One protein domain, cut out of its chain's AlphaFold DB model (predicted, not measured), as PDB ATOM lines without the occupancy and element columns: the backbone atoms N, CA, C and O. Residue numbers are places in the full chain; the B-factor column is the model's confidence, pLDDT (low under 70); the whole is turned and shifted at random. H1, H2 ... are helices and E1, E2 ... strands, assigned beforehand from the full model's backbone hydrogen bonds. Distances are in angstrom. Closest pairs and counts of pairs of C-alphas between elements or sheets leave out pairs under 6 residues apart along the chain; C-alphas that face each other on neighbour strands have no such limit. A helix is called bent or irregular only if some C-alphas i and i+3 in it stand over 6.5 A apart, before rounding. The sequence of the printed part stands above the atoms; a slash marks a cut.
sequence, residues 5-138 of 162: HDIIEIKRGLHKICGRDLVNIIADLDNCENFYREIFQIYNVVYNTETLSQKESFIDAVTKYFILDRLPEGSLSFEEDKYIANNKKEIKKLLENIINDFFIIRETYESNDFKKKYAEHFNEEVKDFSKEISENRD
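This is residues 5 to 138 of the 162 residues of an uncharacterized protein of Fusobacterium sp. CAG:439 (UniProt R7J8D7). A small two-strand hairpin, E1 and E2, sits at one end of a compact body of helices. The helix H5 lies in the middle of that body, the long H6 runs past it along one side, and H7 folds back from the end of H6. H1 meets H5 at a corner, H2 packs on H1 and near E2, and H8 packs on H5. The printed part has 134 residues with eight named helices and two named strands, in the order H1 H2 H3 H4 H5 E1 E2 H6 H7 H8; the sheet, order E1 - E2, is antiparallel, and the class is mostly helix. The whole is compact, with a radius of gyration of the C-alphas of 14.1 A, and rounded, spanning 36 by 34 by 25 A.

Begin at the sheet: E1, residues 76 to 79, and E2, residues 82 to 85, form a hairpin of antiparallel neighbours at 140 degrees. C-alphas 78 and 83 face each other at 4.7 A, and N 77 and O 84, like N 82 and O 79, are within hydrogen-bond range at 2.9 A. Next look at H2, residues 20 to 27: its closest C-alpha to E2 is that of Leu 22, 6.0 A from that of Ala 85, while H2 and E1 are apart. H6, residues 88 to 108, touches H2 with its residues 88 to 95 alone, closest at the C-alphas of Ile 25 and Lys 92, 6.3 A; they run the same way at a shallow tilt of 34 degrees, only just short of steep. At its other end H6 touches H7, residues 111 to 121, with residues 105 to 106 alone, closest at the C-alphas of Arg 106 and Phe 114, 6.3 A, at a steep tilt of 54 degrees, opposite ways. H7 also touches H3, residues 32 to 42, where the C-alphas of Ile 42 and Ser 111 are closest at 6.2 A; their lines are about perpendicular at 72 degrees, only just. The hub is H1, residues 5 to 14, which touches three helices. It touches H2 at a steep tilt of 49 degrees, opposite ways, closest at the C-alphas of Leu 14 and Val 23, 5.9 A. It touches H4, residues 49 to 54, at a shallow tilt of 24 degrees, the same way, closest at the C-alphas of Asp 6 and Thr 49, 5.0 A. It touches H5, residues 56 to 66, closest at the C-alphas of Gly 13 and Glu 56, 4.3 A; at 71 degrees they are about perpendicular, only just. H5 touches H8, residues 130 to 134, closest at the C-alphas of Phe 58 and Glu 132, 4.8 A. H5 and H6 are close but not clearly touching; H1 and H6 are apart. Every O i to N i+4 pair is within hydrogen-bond range in H1, H2, H3, H4, H5 and H8; in H6 15 of 17 are, and in H7 5 of 7.

Find C-alpha 76 at (31.192, 23.370, -9.201), where E1 begins; it runs 9.6 A, and E2 runs 10.0 A. H6 starts with C-alpha 88 at (29.019, 13.813, -11.169) and runs 30.6 A to C-alpha 108 at (56.700, 18.604, -23.332). H3 measures 15.6 A, H5 and H7 15.3 A each, and H1 14.4 A; H2, H4 and H8 are shorter. H7 is irregular: C-alphas 112 and 115 are 7.2 A apart.

The two C-alphas farthest apart, those of Glu 80 and Glu 110, are 39.3 A from each other. The printed part has no cut, and no link is long; those from H3 to H4, H5 to E1 and H7 to H8 are short, the others tight. Mean pLDDT of the printed part is 91.4, and residues 111 to 112 and 137 to 138 are under 70.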
ATOM      1  N   HIS A   5      47.767   3.659   1.172       87.56
ATOM      2  CA  HIS A   5      48.070   4.638   2.212       87.56
ATOM      3  C   HIS A   5      48.260   6.051   1.649       87.56
ATOM      4  O   HIS A   5      47.726   6.999   2.217       87.56
ATOM      5  N   ASP A   6      48.925   6.192   0.502       90.69
ATOM      6  CA  ASP A   6      49.144   7.497  -0.132       90.69
ATOM      7  C   ASP A   6      47.815   8.109  -0.600       90.69
ATOM      8  O   ASP A   6      47.536   9.280  -0.340       90.69
ATOM      9  N   ILE A   7      46.934   7.293  -1.191       93.31
ATOM     10  CA  ILE A   7      45.581   7.723  -1.580       93.31
ATOM     11  C   ILE A   7      44.746   8.164  -0.369       93.31
ATOM     12  O   ILE A   7      43.975   9.120  -0.480       93.31
ATOM     13  N   ILE A   8      44.879   7.508   0.788       92.88
ATOM     14  CA  ILE A   8      44.171   7.919   2.010       92.88
ATOM     15  C   ILE A   8      44.609   9.322   2.446       92.88
ATOM     16  O   ILE A   8      43.747  10.152   2.747       92.88
ATOM     17  N   GLU A   9      45.911   9.607   2.458       93.56
ATOM     18  CA  GLU A   9      46.416  10.927   2.852       93.56
ATOM     19  C   GLU A   9      46.051  12.012   1.825       93.56
ATOM     20  O   GLU A   9      45.624  13.102   2.206       93.56
ATOM     21  N   ILE A  10      46.074  11.691   0.524       95.25
ATOM     22  CA  ILE A  10      45.556  12.585  -0.526       95.25
ATOM     23  C   ILE A  10      44.079  12.914  -0.274       95.25
ATOM     24  O   ILE A  10      43.701  14.085  -0.262       95.25
ATOM     25  N   LYS A  11      43.236  11.906  -0.001       95.56
ATOM     26  CA  LYS A  11      41.814  12.119   0.324       95.56
ATOM     27  C   LYS A  11      41.628  13.023   1.546       95.56
ATOM     28  O   LYS A  11      40.713  13.845   1.547       95.56
ATOM     29  N   ARG A  12      42.477  12.904   2.575       92.62
ATOM     30  CA  ARG A  12      42.428  13.781   3.762       92.62
ATOM     31  C   ARG A  12      42.710  15.238   3.413       92.62
ATOM     32  O   ARG A  12      41.919  16.092   3.808       92.62
ATOM     33  N   GLY A  13      43.752  15.508   2.623       92.81
ATOM     34  CA  GLY A  13      44.027  16.856   2.113       92.81
ATOM     35  C   GLY A  13      42.858  17.402   1.288       92.81
ATOM     36  O   GLY A  13      42.348  18.485   1.562       92.81
ATOM     37  N   LEU A  14      42.336  16.597   0.357       96.12
ATOM     38  CA  LEU A  14      41.190  16.967  -0.479       96.12
ATOM     39  C   LEU A  14      39.937  17.323   0.331       96.12
ATOM     40  O   LEU A  14      39.209  18.245  -0.033       96.12
ATOM     41  N   HIS A  15      39.674  16.627   1.438       94.94
ATOM     42  CA  HIS A  15      38.504  16.888   2.280       94.94
ATOM     43  C   HIS A  15      38.484  18.280   2.926       94.94
ATOM     44  O   HIS A  15      37.410  18.681   3.396       94.94
ATOM     45  N   LYS A  16      39.610  19.010   2.944       92.75
ATOM     46  CA  LYS A  16      39.657  20.406   3.398       92.75
ATOM     47  C   LYS A  16      38.885  21.343   2.475       92.75
ATOM     48  O   LYS A  16      38.230  22.247   2.973       92.75
ATOM     49  N   ILE A  17      38.926  21.096   1.165       95.44
ATOM     50  CA  ILE A  17      38.361  22.005   0.156       95.44
ATOM     51  C   ILE A  17      37.262  21.373  -0.701       95.44
ATOM     52  O   ILE A  17      36.496  22.093  -1.325       95.44
ATOM     53  N   CYS A  18      37.141  20.047  -0.735       97.00
ATOM     54  CA  CYS A  18      36.183  19.335  -1.579       97.00
ATOM     55  C   CYS A  18      35.141  18.581  -0.741       97.00
ATOM     56  O   CYS A  18      35.449  17.936   0.271       97.00
ATOM     57  N   GLY A  19      33.895  18.584  -1.217       96.06
ATOM     58  CA  GLY A  19      32.846  17.705  -0.711       96.06
ATOM     59  C   GLY A  19      33.164  16.232  -0.967       96.06
ATOM     60  O   GLY A  19      33.916  15.887  -1.879       96.06
ATOM     61  N   ARG A  20      32.562  15.337  -0.173       94.56
ATOM     62  CA  ARG A  20      32.861  13.891  -0.194       94.56
ATOM     63  C   ARG A  20      32.785  13.272  -1.591       94.56
ATOM     64  O   ARG A  20      33.643  12.468  -1.942       94.56
ATOM     65  N   ASP A  21      31.766  13.630  -2.367       93.88
ATOM     66  CA  ASP A  21      31.594  13.103  -3.720       93.88
ATOM     67  C   ASP A  21      32.745  13.514  -4.641       93.88
ATOM     68  O   ASP A  21      33.309  12.665  -5.324       93.88
ATOM     69  N   LEU A  22      33.136  14.791  -4.618       96.25
ATOM     70  CA  LEU A  22      34.231  15.299  -5.439       96.25
ATOM     71  C   LEU A  22      35.578  14.685  -5.027       96.25
ATOM     72  O   LEU A  22      36.357  14.310  -5.897       96.25
ATOM     73  N   VAL A  23      35.817  14.495  -3.721       96.88
ATOM     74  CA  VAL A  23      37.009  13.783  -3.220       96.88
ATOM     75  C   VAL A  23      37.111  12.383  -3.810       96.88
ATOM     76  O   VAL A  23      38.173  11.997  -4.294       96.88
ATOM     77  N   ASN A  24      36.015  11.621  -3.782       95.69
ATOM     78  CA  ASN A  24      36.016  10.270  -4.331       95.69
ATOM     79  C   ASN A  24      36.226  10.289  -5.844       95.69
ATOM     80  O   ASN A  24      37.056   9.537  -6.332       95.69
ATOM     81  N   ILE A  25      35.561  11.193  -6.571       95.56
ATOM     82  CA  ILE A  25      35.733  11.283  -8.025       95.56
ATOM     83  C   ILE A  25      37.191  11.579  -8.391       95.56
ATOM     84  O   ILE A  25      37.707  10.911  -9.278       95.56
ATOM     85  N   ILE A  26      37.853  12.525  -7.712       95.88
ATOM     86  CA  ILE A  26      39.271  12.848  -7.952       95.88
ATOM     87  C   ILE A  26      40.164  11.651  -7.613       95.88
ATOM     88  O   ILE A  26      41.060  11.304  -8.378       95.88
ATOM     89  N   ALA A  27      39.931  11.013  -6.467       94.25
ATOM     90  CA  ALA A  27      40.769   9.913  -6.011       94.25
ATOM     91  C   ALA A  27      40.610   8.627  -6.836       94.25
ATOM     92  O   ALA A  27      41.549   7.839  -6.899       94.25
ATOM     93  N   ASP A  28      39.449   8.437  -7.463       93.56
ATOM     94  CA  ASP A  28      39.140   7.290  -8.319       93.56
ATOM     95  C   ASP A  28      39.627   7.488  -9.773       93.56
ATOM     96  O   ASP A  28      39.335   6.663 -10.639       93.56
ATOM     97  N   LEU A  29      40.344   8.581 -10.072       93.06
ATOM     98  CA  LEU A  29      41.019   8.769 -11.358       93.06
ATOM     99  C   LEU A  29      42.262   7.877 -11.428       93.06
ATOM    100  O   LEU A  29      43.085   7.878 -10.509       93.06
ATOM    101  N   ASP A  30      42.453   7.185 -12.552       90.38
ATOM    102  CA  ASP A  30      43.559   6.232 -12.737       90.38
ATOM    103  C   ASP A  30      44.937   6.869 -12.470       90.38
ATOM    104  O   ASP A  30      45.806   6.267 -11.833       90.38
ATOM    105  N   ASN A  31      45.109   8.127 -12.887       91.12
ATOM    106  CA  ASN A  31      46.355   8.883 -12.761       91.12
ATOM    107  C   ASN A  31      46.442   9.766 -11.505       91.12
ATOM    108  O   ASN A  31      47.402  10.523 -11.383       91.12
ATOM    109  N   CYS A  32      45.492   9.675 -10.566       93.75
ATOM    110  CA  CYS A  32      45.461  10.530  -9.374       93.75
ATOM    111  C   CYS A  32      46.779  10.484  -8.583       93.75
ATOM    112  O   CYS A  32      47.418  11.512  -8.369       93.75
ATOM    113  N   GLU A  33      47.233   9.292  -8.182       94.50
ATOM    114  CA  GLU A  33      48.456   9.161  -7.379       94.50
ATOM    115  C   GLU A  33      49.694   9.682  -8.121       94.50
ATOM    116  O   GLU A  33      50.501  10.421  -7.557       94.50
ATOM    117  N   ASN A  34      49.818   9.333  -9.406       94.56
ATOM    118  CA  ASN A  34      50.925   9.778 -10.249       94.56
ATOM    119  C   ASN A  34      50.935  11.304 -10.400       94.56
ATOM    120  O   ASN A  34      52.001  11.910 -10.362       94.56
ATOM    121  N   PHE A  35      49.762  11.925 -10.525       96.12
ATOM    122  CA  PHE A  35      49.622  13.374 -10.608       96.12
ATOM    123  C   PHE A  35      50.176  14.068  -9.355       96.12
ATOM    124  O   PHE A  35      51.031  14.948  -9.467       96.12
ATOM    125  N   TYR A  36      49.778  13.629  -8.154       96.69
ATOM    126  CA  TYR A  36      50.331  14.202  -6.919       96.69
ATOM    127  C   TYR A  36      51.825  13.912  -6.771       96.69
ATOM    128  O   TYR A  36      52.570  14.773  -6.309       96.69
ATOM    129  N   ARG A  37      52.288  12.734  -7.198       95.88
ATOM    130  CA  ARG A  37      53.713  12.397  -7.187       95.88
ATOM    131  C   ARG A  37      54.539  13.349  -8.050       95.88
ATOM    132  O   ARG A  37      55.547  13.859  -7.567       95.88
ATOM    133  N   GLU A  38      54.103  13.619  -9.279       94.50
ATOM    134  CA  GLU A  38      54.769  14.580 -10.167       94.50
ATOM    135  C   GLU A  38      54.786  15.982  -9.563       94.50
ATOM    136  O   GLU A  38      55.831  16.627  -9.542       94.50
ATOM    137  N   ILE A  39      53.662  16.451  -9.013       95.31
ATOM    138  CA  ILE A  39      53.599  17.769  -8.368       95.31
ATOM    139  C   ILE A  39      54.590  17.862  -7.210       95.31
ATOM    140  O   ILE A  39      55.352  18.825  -7.132       95.31
ATOM    141  N   PHE A  40      54.635  16.862  -6.332       94.75
ATOM    142  CA  PHE A  40      55.583  16.856  -5.219       94.75
ATOM    143  C   PHE A  40      57.028  16.937  -5.724       94.75
ATOM    144  O   PHE A  40      57.798  17.764  -5.238       94.75
ATOM    145  N   GLN A  41      57.371  16.180  -6.767       92.75
ATOM    146  CA  GLN A  41      58.698  16.231  -7.382       92.75
ATOM    147  C   GLN A  41      59.015  17.599  -8.006       92.75
ATOM    148  O   GLN A  41      60.084  18.144  -7.747       92.75
ATOM    149  N   ILE A  42      58.080  18.199  -8.751       92.25
ATOM    150  CA  ILE A  42      58.217  19.539  -9.359       92.25
ATOM    151  C   ILE A  42      58.514  20.611  -8.298       92.25
ATOM    152  O   ILE A  42      59.227  21.590  -8.548       92.25
ATOM    153  N   TYR A  43      57.965  20.452  -7.095       91.94
ATOM    154  CA  TYR A  43      58.179  21.367  -5.975       91.94
ATOM    155  C   TYR A  43      59.266  20.906  -4.994       91.94
ATOM    156  O   TYR A  43      59.417  21.518  -3.940       91.94
ATOM    157  N   ASN A  44      60.075  19.906  -5.362       91.38
ATOM    158  CA  ASN A  44      61.159  19.354  -4.540       91.38
ATOM    159  C   ASN A  44      60.698  18.887  -3.145       91.38
ATOM    160  O   ASN A  44      61.442  18.967  -2.168       91.38
ATOM    161  N   VAL A  45      59.466  18.388  -3.055       92.12
ATOM    162  CA  VAL A  45      58.884  17.797  -1.848       92.12
ATOM    163  C   VAL A  45      58.978  16.277  -1.957       92.12
ATOM    164  O   VAL A  45      58.655  15.689  -2.989       92.12
ATOM    165  N   VAL A  46      59.426  15.614  -0.889       92.94
ATOM    166  CA  VAL A  46      59.508  14.147  -0.856       92.94
ATOM    167  C   VAL A  46      58.105  13.549  -0.957       92.94
ATOM    168  O   VAL A  46      57.208  13.920  -0.207       92.94
ATOM    169  N   TYR A  47      57.914  12.594  -1.866       92.75
ATOM    170  CA  TYR A  47      56.650  11.876  -1.998       92.75
ATOM    171  C   TYR A  47      56.697  10.553  -1.229       92.75
ATOM    172  O   TYR A  47      57.303   9.581  -1.682       92.75
ATOM    173  N   ASN A  48      56.076  10.528  -0.052       91.44
ATOM    174  CA  ASN A  48      55.800   9.325   0.733       91.44
ATOM    175  C   ASN A  48      54.596   9.573   1.660       91.44
ATOM    176  O   ASN A  48      54.206  10.721   1.878       91.44
ATOM    177  N   THR A  49      54.031   8.508   2.232       89.00
ATOM    178  CA  THR A  49      52.843   8.586   3.097       89.00
ATOM    179  C   THR A  49      53.018   9.557   4.274       89.00
ATOM    180  O   THR A  49      52.113  10.332   4.573       89.00
ATOM    181  N   GLU A  50      54.184   9.558   4.928       88.50
ATOM    182  CA  GLU A  50      54.473  10.450   6.060       88.50
ATOM    183  C   GLU A  50      54.409  11.923   5.640       88.50
ATOM    184  O   GLU A  50      53.711  12.726   6.258       88.50
ATOM    185  N   THR A  51      55.060  12.266   4.531       90.12
ATOM    186  CA  THR A  51      55.071  13.632   4.004       90.12
ATOM    187  C   THR A  51      53.680  14.043   3.542       90.12
ATOM    188  O   THR A  51      53.253  15.154   3.839       90.12
ATOM    189  N   LEU A  52      52.928  13.152   2.886       92.12
ATOM    190  CA  LEU A  52      51.541  13.423   2.493       92.12
ATOM    191  C   LEU A  52      50.670  13.759   3.711       92.12
ATOM    192  O   LEU A  52      49.926  14.737   3.673       92.12
ATOM    193  N   SER A  53      50.824  13.016   4.812       89.50
ATOM    194  CA  SER A  53      50.093  13.277   6.061       89.50
ATOM    195  C   SER A  53      50.450  14.623   6.711       89.50
ATOM    196  O   SER A  53      49.613  15.243   7.368       89.50
ATOM    197  N   GLN A  54      51.682  15.097   6.510       89.50
ATOM    198  CA  GLN A  54      52.155  16.389   7.008       89.50
ATOM    199  C   GLN A  54      51.835  17.536   6.047       89.50
ATOM    200  O   GLN A  54      51.773  18.681   6.473       89.50
ATOM    201  N   LYS A  55      51.625  17.275   4.757       91.44
ATOM    202  CA  LYS A  55      51.503  18.306   3.716       91.44
ATOM    203  C   LYS A  55      50.084  18.463   3.187       91.44
ATOM    204  O   LYS A  55      49.887  18.791   2.024       91.44
ATOM    205  N   GLU A  56      49.086  18.315   4.056       91.19
ATOM    206  CA  GLU A  56      47.677  18.502   3.688       91.19
ATOM    207  C   GLU A  56      47.388  19.896   3.101       91.19
ATOM    208  O   GLU A  56      46.631  19.983   2.140       91.19
ATOM    209  N   SER A  57      47.992  20.968   3.640       91.56
ATOM    210  CA  SER A  57      47.848  22.333   3.092       91.56
ATOM    211  C   SER A  57      48.497  22.486   1.715       91.56
ATOM    212  O   SER A  57      48.052  23.260   0.883       91.56
ATOM    213  N   PHE A  58      49.559  21.731   1.432       95.00
ATOM    214  CA  PHE A  58      50.116  21.714   0.085       95.00
ATOM    215  C   PHE A  58      49.194  20.954  -0.868       95.00
ATOM    216  O   PHE A  58      48.950  21.427  -1.973       95.00
ATOM    217  N   ILE A  59      48.636  19.818  -0.430       96.12
ATOM    218  CA  ILE A  59      47.675  19.026  -1.211       96.12
ATOM    219  C   ILE A  59      46.452  19.875  -1.576       96.12
ATOM    220  O   ILE A  59      46.097  19.920  -2.750       96.12
ATOM    221  N   ASP A  60      45.836  20.580  -0.623       94.19
ATOM    222  CA  ASP A  60      44.666  21.411  -0.926       94.19
ATOM    223  C   ASP A  60      44.985  22.532  -1.937       94.19
ATOM    224  O   ASP A  60      44.258  22.713  -2.921       94.19
ATOM    225  N   ALA A  61      46.122  23.207  -1.782       95.50
ATOM    226  CA  ALA A  61      46.509  24.322  -2.628       95.50
ATOM    227  C   ALA A  61      46.826  23.874  -4.058       95.50
ATOM    228  O   ALA A  61      46.406  24.531  -5.019       95.50
ATOM    229  N   VAL A  62      47.512  22.737  -4.221       96.75
ATOM    230  CA  VAL A  62      47.809  22.195  -5.554       96.75
ATOM    231  C   VAL A  62      46.562  21.621  -6.212       96.75
ATOM    232  O   VAL A  62      46.376  21.830  -7.408       96.75
ATOM    233  N   THR A  63      45.662  20.976  -5.462       97.31
ATOM    234  CA  THR A  63      44.366  20.550  -6.003       97.31
ATOM    235  C   THR A  63      43.586  21.756  -6.505       97.31
ATOM    236  O   THR A  63      43.063  21.725  -7.616       97.31
ATOM    237  N   LYS A  64      43.520  22.838  -5.726       96.06
ATOM    238  CA  LYS A  64      42.816  24.042  -6.159       96.06
ATOM    239  C   LYS A  64      43.404  24.591  -7.461       96.06
ATOM    240  O   LYS A  64      42.685  24.695  -8.447       96.06
ATOM    241  N   TYR A  65      44.712  24.829  -7.489       96.56
ATOM    242  CA  TYR A  65      45.385  25.474  -8.618       96.56
ATOM    243  C   TYR A  65      45.429  24.628  -9.902       96.56
ATOM    244  O   TYR A  65      45.201  25.143 -10.998       96.56
ATOM    245  N   PHE A  66      45.759  23.339  -9.791       96.44
ATOM    246  CA  PHE A  66      45.956  22.464 -10.952       96.44
ATOM    247  C   PHE A  66      44.681  21.748 -11.395       96.44
ATOM    248  O   PHE A  66      44.633  21.268 -12.523       96.44
ATOM    249  N   ILE A  67      43.665  21.650 -10.531       96.38
ATOM    250  CA  ILE A  67      42.424  20.928 -10.833       96.38
ATOM    251  C   ILE A  67      41.224  21.870 -10.810       96.38
ATOM    252  O   ILE A  67      40.562  22.040 -11.831       96.38
ATOM    253  N   LEU A  68      40.910  22.464  -9.658       96.25
ATOM    254  CA  LEU A  68      39.625  23.149  -9.481       96.25
ATOM    255  C   LEU A  68      39.532  24.441 -10.293       96.25
ATOM    256  O   LEU A  68      38.521  24.664 -10.954       96.25
ATOM    257  N   ASP A  69      40.600  25.234 -10.310       95.06
ATOM    258  CA  ASP A  69      40.681  26.494 -11.059       95.06
ATOM    259  C   ASP A  69      40.712  26.264 -12.587       95.06
ATOM    260  O   ASP A  69      40.548  27.200 -13.364       95.06
ATOM    261  N   ARG A  70      40.898  25.011 -13.037       94.69
ATOM    262  CA  ARG A  70      40.903  24.615 -14.459       94.69
ATOM    263  C   ARG A  70      39.549  24.123 -14.952       94.69
ATOM    264  O   ARG A  70      39.375  23.900 -16.149       94.69
ATOM    265  N   LEU A  71      38.594  23.919 -14.049       94.75
ATOM    266  CA  LEU A  71      37.257  23.491 -14.429       94.75
ATOM    267  C   LEU A  71      36.471  24.655 -15.052       94.75
ATOM    268  O   LEU A  71      36.586  25.790 -14.592       94.75
ATOM    269  N   PRO A  72      35.619  24.387 -16.060       93.12
ATOM    270  CA  PRO A  72      34.725  25.396 -16.614       93.12
ATOM    271  C   PRO A  72      33.824  26.016 -15.543       93.12
ATOM    272  O   PRO A  72      33.351  25.320 -14.634       93.12
ATOM    273  N   GLU A  73      33.518  27.304 -15.692       91.25
ATOM    274  CA  GLU A  73      32.559  27.995 -14.829       91.25
ATOM    275  C   GLU A  73      31.225  27.234 -14.758       91.25
ATOM    276  O   GLU A  73      30.725  26.706 -15.751       91.25
ATOM    277  N   GLY A  74      30.650  27.147 -13.558       91.81
ATOM    278  CA  GLY A  74      29.406  26.411 -13.323       91.81
ATOM    279  C   GLY A  74      29.561  24.891 -13.188       91.81
ATOM    280  O   GLY A  74      28.567  24.214 -12.930       91.81
ATOM    281  N   SER A  75      30.774  24.335 -13.281       94.31
ATOM    282  CA  SER A  75      31.014  22.902 -13.015       94.31
ATOM    283  C   SER A  75      30.906  22.542 -11.526       94.31
ATOM    284  O   SER A  75      30.581  21.402 -11.176       94.31
ATOM    285  N   LEU A  76      31.173  23.517 -10.653       95.56
ATOM    286  CA  LEU A  76      31.192  23.370  -9.201       95.56
ATOM    287  C   LEU A  76      30.244  24.376  -8.531       95.56
ATOM    288  O   LEU A  76      30.092  25.500  -9.016       95.56
ATOM    289  N   SER A  77      29.646  23.992  -7.406       94.62
ATOM    290  CA  SER A  77      29.058  24.905  -6.417       94.62
ATOM    291  C   SER A  77      29.978  25.014  -5.197       94.62
ATOM    292  O   SER A  77      30.867  24.181  -4.999       94.62
ATOM    293  N   PHE A  78      29.798  26.064  -4.394       95.00
ATOM    294  CA  PHE A  78      30.523  26.255  -3.140       95.00
ATOM    295  C   PHE A  78      29.531  26.236  -1.975       95.00
ATOM    296  O   PHE A  78      28.687  27.126  -1.862       95.00
ATOM    297  N   GLU A  79      29.607  25.199  -1.147       93.31
ATOM    298  CA  GLU A  79      28.678  24.909  -0.051       93.31
ATOM    299  C   GLU A  79      29.480  24.494   1.186       93.31
ATOM    300  O   GLU A  79      30.390  23.675   1.078       93.31
ATOM    301  N   GLU A  80      29.159  25.055   2.359       91.12
ATOM    302  CA  GLU A  80      29.843  24.739   3.630       91.12
ATOM    303  C   GLU A  80      31.383  24.810   3.530       91.12
ATOM    304  O   GLU A  80      32.098  23.907   3.967       91.12
ATOM    305  N   ASP A  81      31.885  25.877   2.902       92.19
ATOM    306  CA  ASP A  81      33.309  26.117   2.634       92.19
ATOM    307  C   ASP A  81      33.995  25.058   1.747       92.19
ATOM    308  O   ASP A  81      35.223  24.922   1.750       92.19
ATOM    309  N   LYS A  82      33.218  24.304   0.959       95.94
ATOM    310  CA  LYS A  82      33.718  23.234   0.090       95.94
ATOM    311  C   LYS A  82      33.163  23.304  -1.323       95.94
ATOM    312  O   LYS A  82      32.013  23.659  -1.557       95.94
ATOM    313  N   TYR A  83      33.981  22.867  -2.274       96.00
ATOM    314  CA  TYR A  83      33.581  22.660  -3.659       96.00
ATOM    315  C   TYR A  83      32.786  21.361  -3.811       96.00
ATOM    316  O   TYR A  83      33.254  20.277  -3.437       96.00
ATOM    317  N   ILE A  84      31.597  21.464  -4.401       95.69
ATOM    318  CA  ILE A  84      30.699  20.347  -4.703       95.69
ATOM    319  C   ILE A  84      30.527  20.245  -6.220       95.69
ATOM    320  O   ILE A  84      30.436  21.249  -6.917       95.69
ATOM    321  N   ALA A  85      30.498  19.023  -6.753       93.06
ATOM    322  CA  ALA A  85      30.277  18.807  -8.178       93.06
ATOM    323  C   ALA A  85      28.792  18.952  -8.540       93.06
ATOM    324  O   ALA A  85      27.967  18.184  -8.043       93.06
ATOM    325  N   ASN A  86      28.474  19.841  -9.484       90.50
ATOM    326  CA  ASN A  86      27.098  20.037  -9.954       90.50
ATOM    327  C   ASN A  86      26.585  18.835 -10.770       90.50
ATOM    328  O   ASN A  86      25.415  18.467 -10.685       90.50
ATOM    329  N   ASN A  87      27.469  18.178 -11.536       90.12
ATOM    330  CA  ASN A  87      27.149  16.989 -12.332       90.12
ATOM    331  C   ASN A  87      28.258  15.927 -12.238       90.12
ATOM    332  O   ASN A  87      29.294  16.021 -12.893       90.12
ATOM    333  N   LYS A  88      28.019  14.862 -11.461       84.44
ATOM    334  CA  LYS A  88      29.019  13.813 -11.169       84.44
ATOM    335  C   LYS A  88      29.562  13.078 -12.401       84.44
ATOM    336  O   LYS A  88      30.708  12.639 -12.387       84.44
ATOM    337  N   LYS A  89      28.752  12.875 -13.445       83.19
ATOM    338  CA  LYS A  89      29.208  12.137 -14.640       83.19
ATOM    339  C   LYS A  89      30.091  13.006 -15.524       83.19
ATOM    340  O   LYS A  89      31.106  12.544 -16.030       83.19
ATOM    341  N   GLU A  90      29.690  14.256 -15.693       90.25
ATOM    342  CA  GLU A  90      30.404  15.228 -16.512       90.25
ATOM    343  C   GLU A  90      31.712  15.665 -15.851       90.25
ATOM    344  O   GLU A  90      32.750  15.685 -16.511       90.25
ATOM    345  N   ILE A  91      31.691  15.893 -14.531       93.38
ATOM    346  CA  ILE A  91      32.876  16.326 -13.788       93.38
ATOM    347  C   ILE A  91      34.012  15.310 -13.894       93.38
ATOM    348  O   ILE A  91      35.155  15.708 -14.068       93.38
ATOM    349  N   LYS A  92      33.715  14.001 -13.871       93.44
ATOM    350  CA  LYS A  92      34.750  12.966 -13.983       93.44
ATOM    351  C   LYS A  92      35.532  13.109 -15.290       93.44
ATOM    352  O   LYS A  92      36.755  13.132 -15.264       93.44
ATOM    353  N   LYS A  93      34.829  13.283 -16.413       93.69
ATOM    354  CA  LYS A  93      35.457  13.448 -17.731       93.69
ATOM    355  C   LYS A  93      36.277  14.740 -17.819       93.69
ATOM    356  O   LYS A  93      37.350  14.743 -18.410       93.69
ATOM    357  N   LEU A  94      35.783  15.832 -17.234       96.00
ATOM    358  CA  LEU A  94      36.524  17.096 -17.183       96.00
ATOM    359  C   LEU A  94      37.812  16.959 -16.362       96.00
ATOM    360  O   LEU A  94      38.865  17.407 -16.803       96.00
ATOM    361  N   LEU A  95      37.743  16.289 -15.212       96.12
ATOM    362  CA  LEU A  95      38.902  16.026 -14.362       96.12
ATOM    363  C   LEU A  95      39.940  15.134 -15.058       96.12
ATOM    364  O   LEU A  95      41.133  15.419 -14.979       96.12
ATOM    365  N   GLU A  96      39.503  14.090 -15.769       94.81
ATOM    366  CA  GLU A  96      40.388  13.247 -16.587       94.81
ATOM    367  C   GLU A  96      41.129  14.076 -17.641       94.81
ATOM    368  O   GLU A  96      42.345  13.949 -17.776       94.81
ATOM    369  N   ASN A  97      40.421  14.965 -18.345       94.88
ATOM    370  CA  ASN A  97      41.031  15.848 -19.337       94.88
ATOM    371  C   ASN A  97      42.058  16.794 -18.703       94.88
ATOM    372  O   ASN A  97      43.171  16.880 -19.204       94.88
ATOM    373  N   ILE A  98      41.727  17.429 -17.576       95.56
ATOM    374  CA  ILE A  98      42.642  18.343 -16.873       95.56
ATOM    375  C   ILE A  98      43.935  17.629 -16.457       95.56
ATOM    376  O   ILE A  98      45.030  18.163 -16.644       95.56
ATOM    377  N   ILE A  99      43.830  16.411 -15.916       95.06
ATOM    378  CA  ILE A  99      45.013  15.626 -15.541       95.06
ATOM    379  C   ILE A  99      45.819  15.230 -16.785       95.06
ATOM    380  O   ILE A  99      47.047  15.305 -16.761       95.06
ATOM    381  N   ASN A 100      45.162  14.843 -17.879       94.31
ATOM    382  CA  ASN A 100      45.856  14.518 -19.126       94.31
ATOM    383  C   ASN A 100      46.588  15.737 -19.704       94.31
ATOM    384  O   ASN A 100      47.754  15.617 -20.071       94.31
ATOM    385  N   ASP A 101      45.952  16.908 -19.716       92.44
ATOM    386  CA  ASP A 101      46.561  18.158 -20.177       92.44
ATOM    387  C   ASP A 101      47.782  18.525 -19.324       92.44
ATOM    388  O   ASP A 101      48.829  18.899 -19.858       92.44
ATOM    389  N   PHE A 102      47.701  18.333 -18.001       94.56
ATOM    390  CA  PHE A 102      48.852  18.474 -17.111       94.56
ATOM    391  C   PHE A 102      50.017  17.572 -17.544       94.56
ATOM    392  O   PHE A 102      51.141  18.061 -17.675       94.56
ATOM    393  N   PHE A 103      49.768  16.282 -17.797       93.00
ATOM    394  CA  PHE A 103      50.820  15.350 -18.215       93.00
ATOM    395  C   PHE A 103      51.388  15.683 -19.597       93.00
ATOM    396  O   PHE A 103      52.602  15.636 -19.767       93.00
ATOM    397  N   ILE A 104      50.558  16.116 -20.548       91.00
ATOM    398  CA  ILE A 104      51.018  16.567 -21.870       91.00
ATOM    399  C   ILE A 104      51.993  17.743 -21.724       91.00
ATOM    400  O   ILE A 104      53.090  17.722 -22.289       91.00
ATOM    401  N   ILE A 105      51.635  18.759 -20.931       89.31
ATOM    402  CA  ILE A 105      52.523  19.903 -20.667       89.31
ATOM    403  C   ILE A 105      53.794  19.425 -19.950       89.31
ATOM    404  O   ILE A 105      54.902  19.849 -20.285       89.31
ATOM    405  N   ARG A 106      53.655  18.512 -18.986       87.50
ATOM    406  CA  ARG A 106      54.758  17.974 -18.184       87.50
ATOM    407  C   ARG A 106      55.760  17.143 -18.985       87.50
ATOM    408  O   ARG A 106      56.943  17.177 -18.653       87.50
ATOM    409  N   GLU A 107      55.308  16.416 -20.001       86.88
ATOM    410  CA  GLU A 107      56.154  15.649 -20.924       86.88
ATOM    411  C   GLU A 107      56.820  16.541 -21.977       86.88
ATOM    412  O   GLU A 107      57.912  16.237 -22.451       86.88
ATOM    413  N   THR A 108      56.185  17.663 -22.324       84.88
ATOM    414  CA  THR A 108      56.700  18.604 -23.332       84.88
ATOM    415  C   THR A 108      57.878  19.436 -22.814       84.88
ATOM    416  O   THR A 108      58.723  19.865 -23.602       84.88
ATOM    417  N   TYR A 109      57.953  19.675 -21.503       81.31
ATOM    418  CA  TYR A 109      58.947  20.562 -20.900       81.31
ATOM    419  C   TYR A 109      59.731  19.871 -19.781       81.31
ATOM    420  O   TYR A 109      59.176  19.132 -18.967       81.31
ATOM    421  N   GLU A 110      61.035  20.147 -19.701       71.50
ATOM    422  CA  GLU A 110      61.858  19.689 -18.580       71.50
ATOM    423  C   GLU A 110      61.338  20.238 -17.240       71.50
ATOM    424  O   GLU A 110      60.744  21.316 -17.166       71.50
ATOM    425  N   SER A 111      61.601  19.503 -16.153       63.78
ATOM    426  CA  SER A 111      61.057  19.795 -14.816       63.78
ATOM    427  C   SER A 111      61.370  21.220 -14.322       63.78
ATOM    428  O   SER A 111      60.519  21.851 -13.693       63.78
ATOM    429  N   ASN A 112      62.543  21.767 -14.674       64.62
ATOM    430  CA  ASN A 112      62.962  23.116 -14.272       64.62
ATOM    431  C   ASN A 112      62.172  24.236 -14.973       64.62
ATOM    432  O   ASN A 112      61.948  25.287 -14.373       64.62
ATOM    433  N   ASP A 113      61.703  23.998 -16.199       83.25
ATOM    434  CA  ASP A 113      60.952  24.982 -16.985       83.25
ATOM    435  C   ASP A 113      59.434  24.781 -16.899       83.25
ATOM    436  O   ASP A 113      58.668  25.684 -17.250       83.25
ATOM    437  N   PHE A 114      58.984  23.630 -16.384       88.75
ATOM    438  CA  PHE A 114      57.569  23.272 -16.305       88.75
ATOM    439  C   PHE A 114      56.722  24.352 -15.629       88.75
ATOM    440  O   PHE A 114      55.720  24.770 -16.197       88.75
ATOM    441  N   LYS A 115      57.119  24.848 -14.448       91.06
ATOM    442  CA  LYS A 115      56.313  25.830 -13.691       91.06
ATOM    443  C   LYS A 115      56.043  27.094 -14.503       91.06
ATOM    444  O   LYS A 115      54.922  27.595 -14.523       91.06
ATOM    445  N   LYS A 116      57.074  27.580 -15.198       90.75
ATOM    446  CA  LYS A 116      56.985  28.759 -16.058       90.75
ATOM    447  C   LYS A 116      56.103  28.484 -17.271       90.75
ATOM    448  O   LYS A 116      55.234  29.289 -17.582       90.75
ATOM    449  N   LYS A 117      56.289  27.337 -17.923       90.56
ATOM    450  CA  LYS A 117      55.524  26.960 -19.118       90.56
ATOM    451  C   LYS A 117      54.058  26.670 -18.827       90.56
ATOM    452  O   LYS A 117      53.202  27.052 -19.616       90.56
ATOM    453  N   TYR A 118      53.772  26.060 -17.684       92.12
ATOM    454  CA  TYR A 118      52.414  25.837 -17.211       92.12
ATOM    455  C   TYR A 118      51.709  27.175 -16.950       92.12
ATOM    456  O   TYR A 118      50.633  27.409 -17.485       92.12
ATOM    457  N   ALA A 119      52.351  28.098 -16.226       91.69
ATOM    458  CA  ALA A 119      51.818  29.443 -16.001       91.69
ATOM    459  C   ALA A 119      51.602  30.229 -17.314       91.69
ATOM    460  O   ALA A 119      50.544  30.823 -17.509       91.69
ATOM    461  N   GLU A 120      52.552  30.164 -18.259       91.19
ATOM    462  CA  GLU A 120      52.414  30.762 -19.599       91.19
ATOM    463  C   GLU A 120      51.213  30.188 -20.373       91.19
ATOM    464  O   GLU A 120      50.496  30.945 -21.026       91.19
ATOM    465  N   HIS A 121      50.965  28.875 -20.283       90.31
ATOM    466  CA  HIS A 121      49.851  28.212 -20.971       90.31
ATOM    467  C   HIS A 121      48.483  28.757 -20.539       90.31
ATOM    468  O   HIS A 121      47.572  28.856 -21.359       90.31
ATOM    469  N   PHE A 122      48.356  29.150 -19.271       90.19
ATOM    470  CA  PHE A 122      47.120  29.690 -18.707       90.19
ATOM    471  C   PHE A 122      47.122  31.217 -18.547       90.19
ATOM    472  O   PHE A 122      46.159  31.772 -18.028       90.19
ATOM    473  N   ASN A 123      48.160  31.904 -19.041       91.31
ATOM    474  CA  ASN A 123      48.328  33.355 -18.924       91.31
ATOM    475  C   ASN A 123      48.285  33.853 -17.462       91.31
ATOM    476  O   ASN A 123      47.620  34.836 -17.131       91.31
ATOM    477  N   GLU A 124      49.006  33.150 -16.591       92.81
ATOM    478  CA  GLU A 124      49.098  33.411 -15.154       92.81
ATOM    479  C   GLU A 124      50.553  33.643 -14.722       92.81
ATOM    480  O   GLU A 124      51.504  33.368 -15.455       92.81
ATOM    481  N   GLU A 125      50.739  34.138 -13.498       91.56
ATOM    482  CA  GLU A 125      52.052  34.148 -12.854       91.56
ATOM    483  C   GLU A 125      52.416  32.756 -12.323       91.56
ATOM    484  O   GLU A 125      51.552  31.936 -12.002       91.56
ATOM    485  N   VAL A 126      53.719  32.489 -12.192       91.69
ATOM    486  CA  VAL A 126      54.196  31.237 -11.596       91.69
ATOM    487  C   VAL A 126      53.711  31.148 -10.156       91.69
ATOM    488  O   VAL A 126      54.073  31.967  -9.314       91.69
ATOM    489  N   LYS A 127      52.913  30.118  -9.872       92.69
ATOM    490  CA  LYS A 127      52.382  29.893  -8.536       92.69
ATOM    491  C   LYS A 127      53.495  29.481  -7.570       92.69
ATOM    492  O   LYS A 127      54.169  28.470  -7.770       92.69
ATOM    493  N   ASP A 128      53.659  30.265  -6.510       91.94
ATOM    494  CA  ASP A 128      54.520  29.931  -5.379       91.94
ATOM    495  C   ASP A 128      53.705  29.221  -4.290       91.94
ATOM    496  O   ASP A 128      52.687  29.746  -3.838       91.94
ATOM    497  N   PHE A 129      54.164  28.033  -3.888       93.00
ATOM    498  CA  PHE A 129      53.601  27.241  -2.789       93.00
ATOM    499  C   PHE A 129      54.556  27.146  -1.590       93.00
ATOM    500  O   PHE A 129      54.405  26.277  -0.735       93.00
ATOM    501  N   SER A 130      55.592  27.992  -1.523       90.06
ATOM    502  CA  SER A 130      56.611  27.931  -0.465       90.06
ATOM    503  C   SER A 130      56.005  27.991   0.937       90.06
ATOM    504  O   SER A 130      56.498  27.327   1.849       90.06
ATOM    505  N   LYS A 131      54.908  28.738   1.111       90.19
ATOM    506  CA  LYS A 131      54.191  28.829   2.383       90.19
ATOM    507  C   LYS A 131      53.542  27.492   2.745       90.19
ATOM    508  O   LYS A 131      53.839  26.948   3.804       90.19
ATOM    509  N   GLU A 132      52.742  26.929   1.854       92.06
ATOM    510  CA  GLU A 132      52.019  25.669   2.047       92.06
ATOM    511  C   GLU A 132      52.974  24.471   2.169       92.06
ATOM    512  O   GLU A 132      52.706  23.526   2.907       92.06
ATOM    513  N   ILE A 133      54.128  24.534   1.497       87.94
ATOM    514  CA  ILE A 133      55.225  23.570   1.641       87.94
ATOM    515  C   ILE A 133      55.957  23.756   2.972       87.94
ATOM    516  O   ILE A 133      56.479  22.783   3.506       87.94
ATOM    517  N   SER A 134      56.033  24.962   3.534       84.38
ATOM    518  CA  SER A 134      56.635  25.180   4.859       84.38
ATOM    519  C   SER A 134      55.695  24.782   5.999       84.38
ATOM    520  O   SER A 134      56.148  24.313   7.043       84.38
ATOM    521  N   GLU A 135      54.386  24.890   5.774       81.38
ATOM    522  CA  GLU A 135      53.358  24.460   6.709       81.38
ATOM    523  C   GLU A 135      53.350  22.929   6.789       81.38
ATOM    524  O   GLU A 135      53.212  22.213   5.796       81.38
ATOM    525  N   ASN A 136      53.562  22.402   7.988       76.75
ATOM    526  CA  ASN A 136      53.165  21.038   8.299       76.75
ATOM    527  C   ASN A 136      51.744  21.091   8.859       76.75
ATOM    528  O   ASN A 136      51.365  22.072   9.503       76.75
ATOM    529  N   ARG A 137      50.980  20.011   8.676       67.31
ATOM    530  CA  ARG A 137      49.851  19.685   9.540       67.31
ATOM    531  C   ARG A 137      50.348  19.888  10.961       67.31
ATOM    532  O   ARG A 137      51.449  19.444  11.278       67.31
ATOM    533  N   ASP A 138      49.574  20.633  11.738       51.94
ATOM    534  CA  ASP A 138      49.929  21.109  13.065       51.94
ATOM    535  C   ASP A 138      50.028  19.930  14.057       51.94
ATOM    536  O   ASP A 138      49.235  19.792  14.974       51.94
TER     537      ASP A 138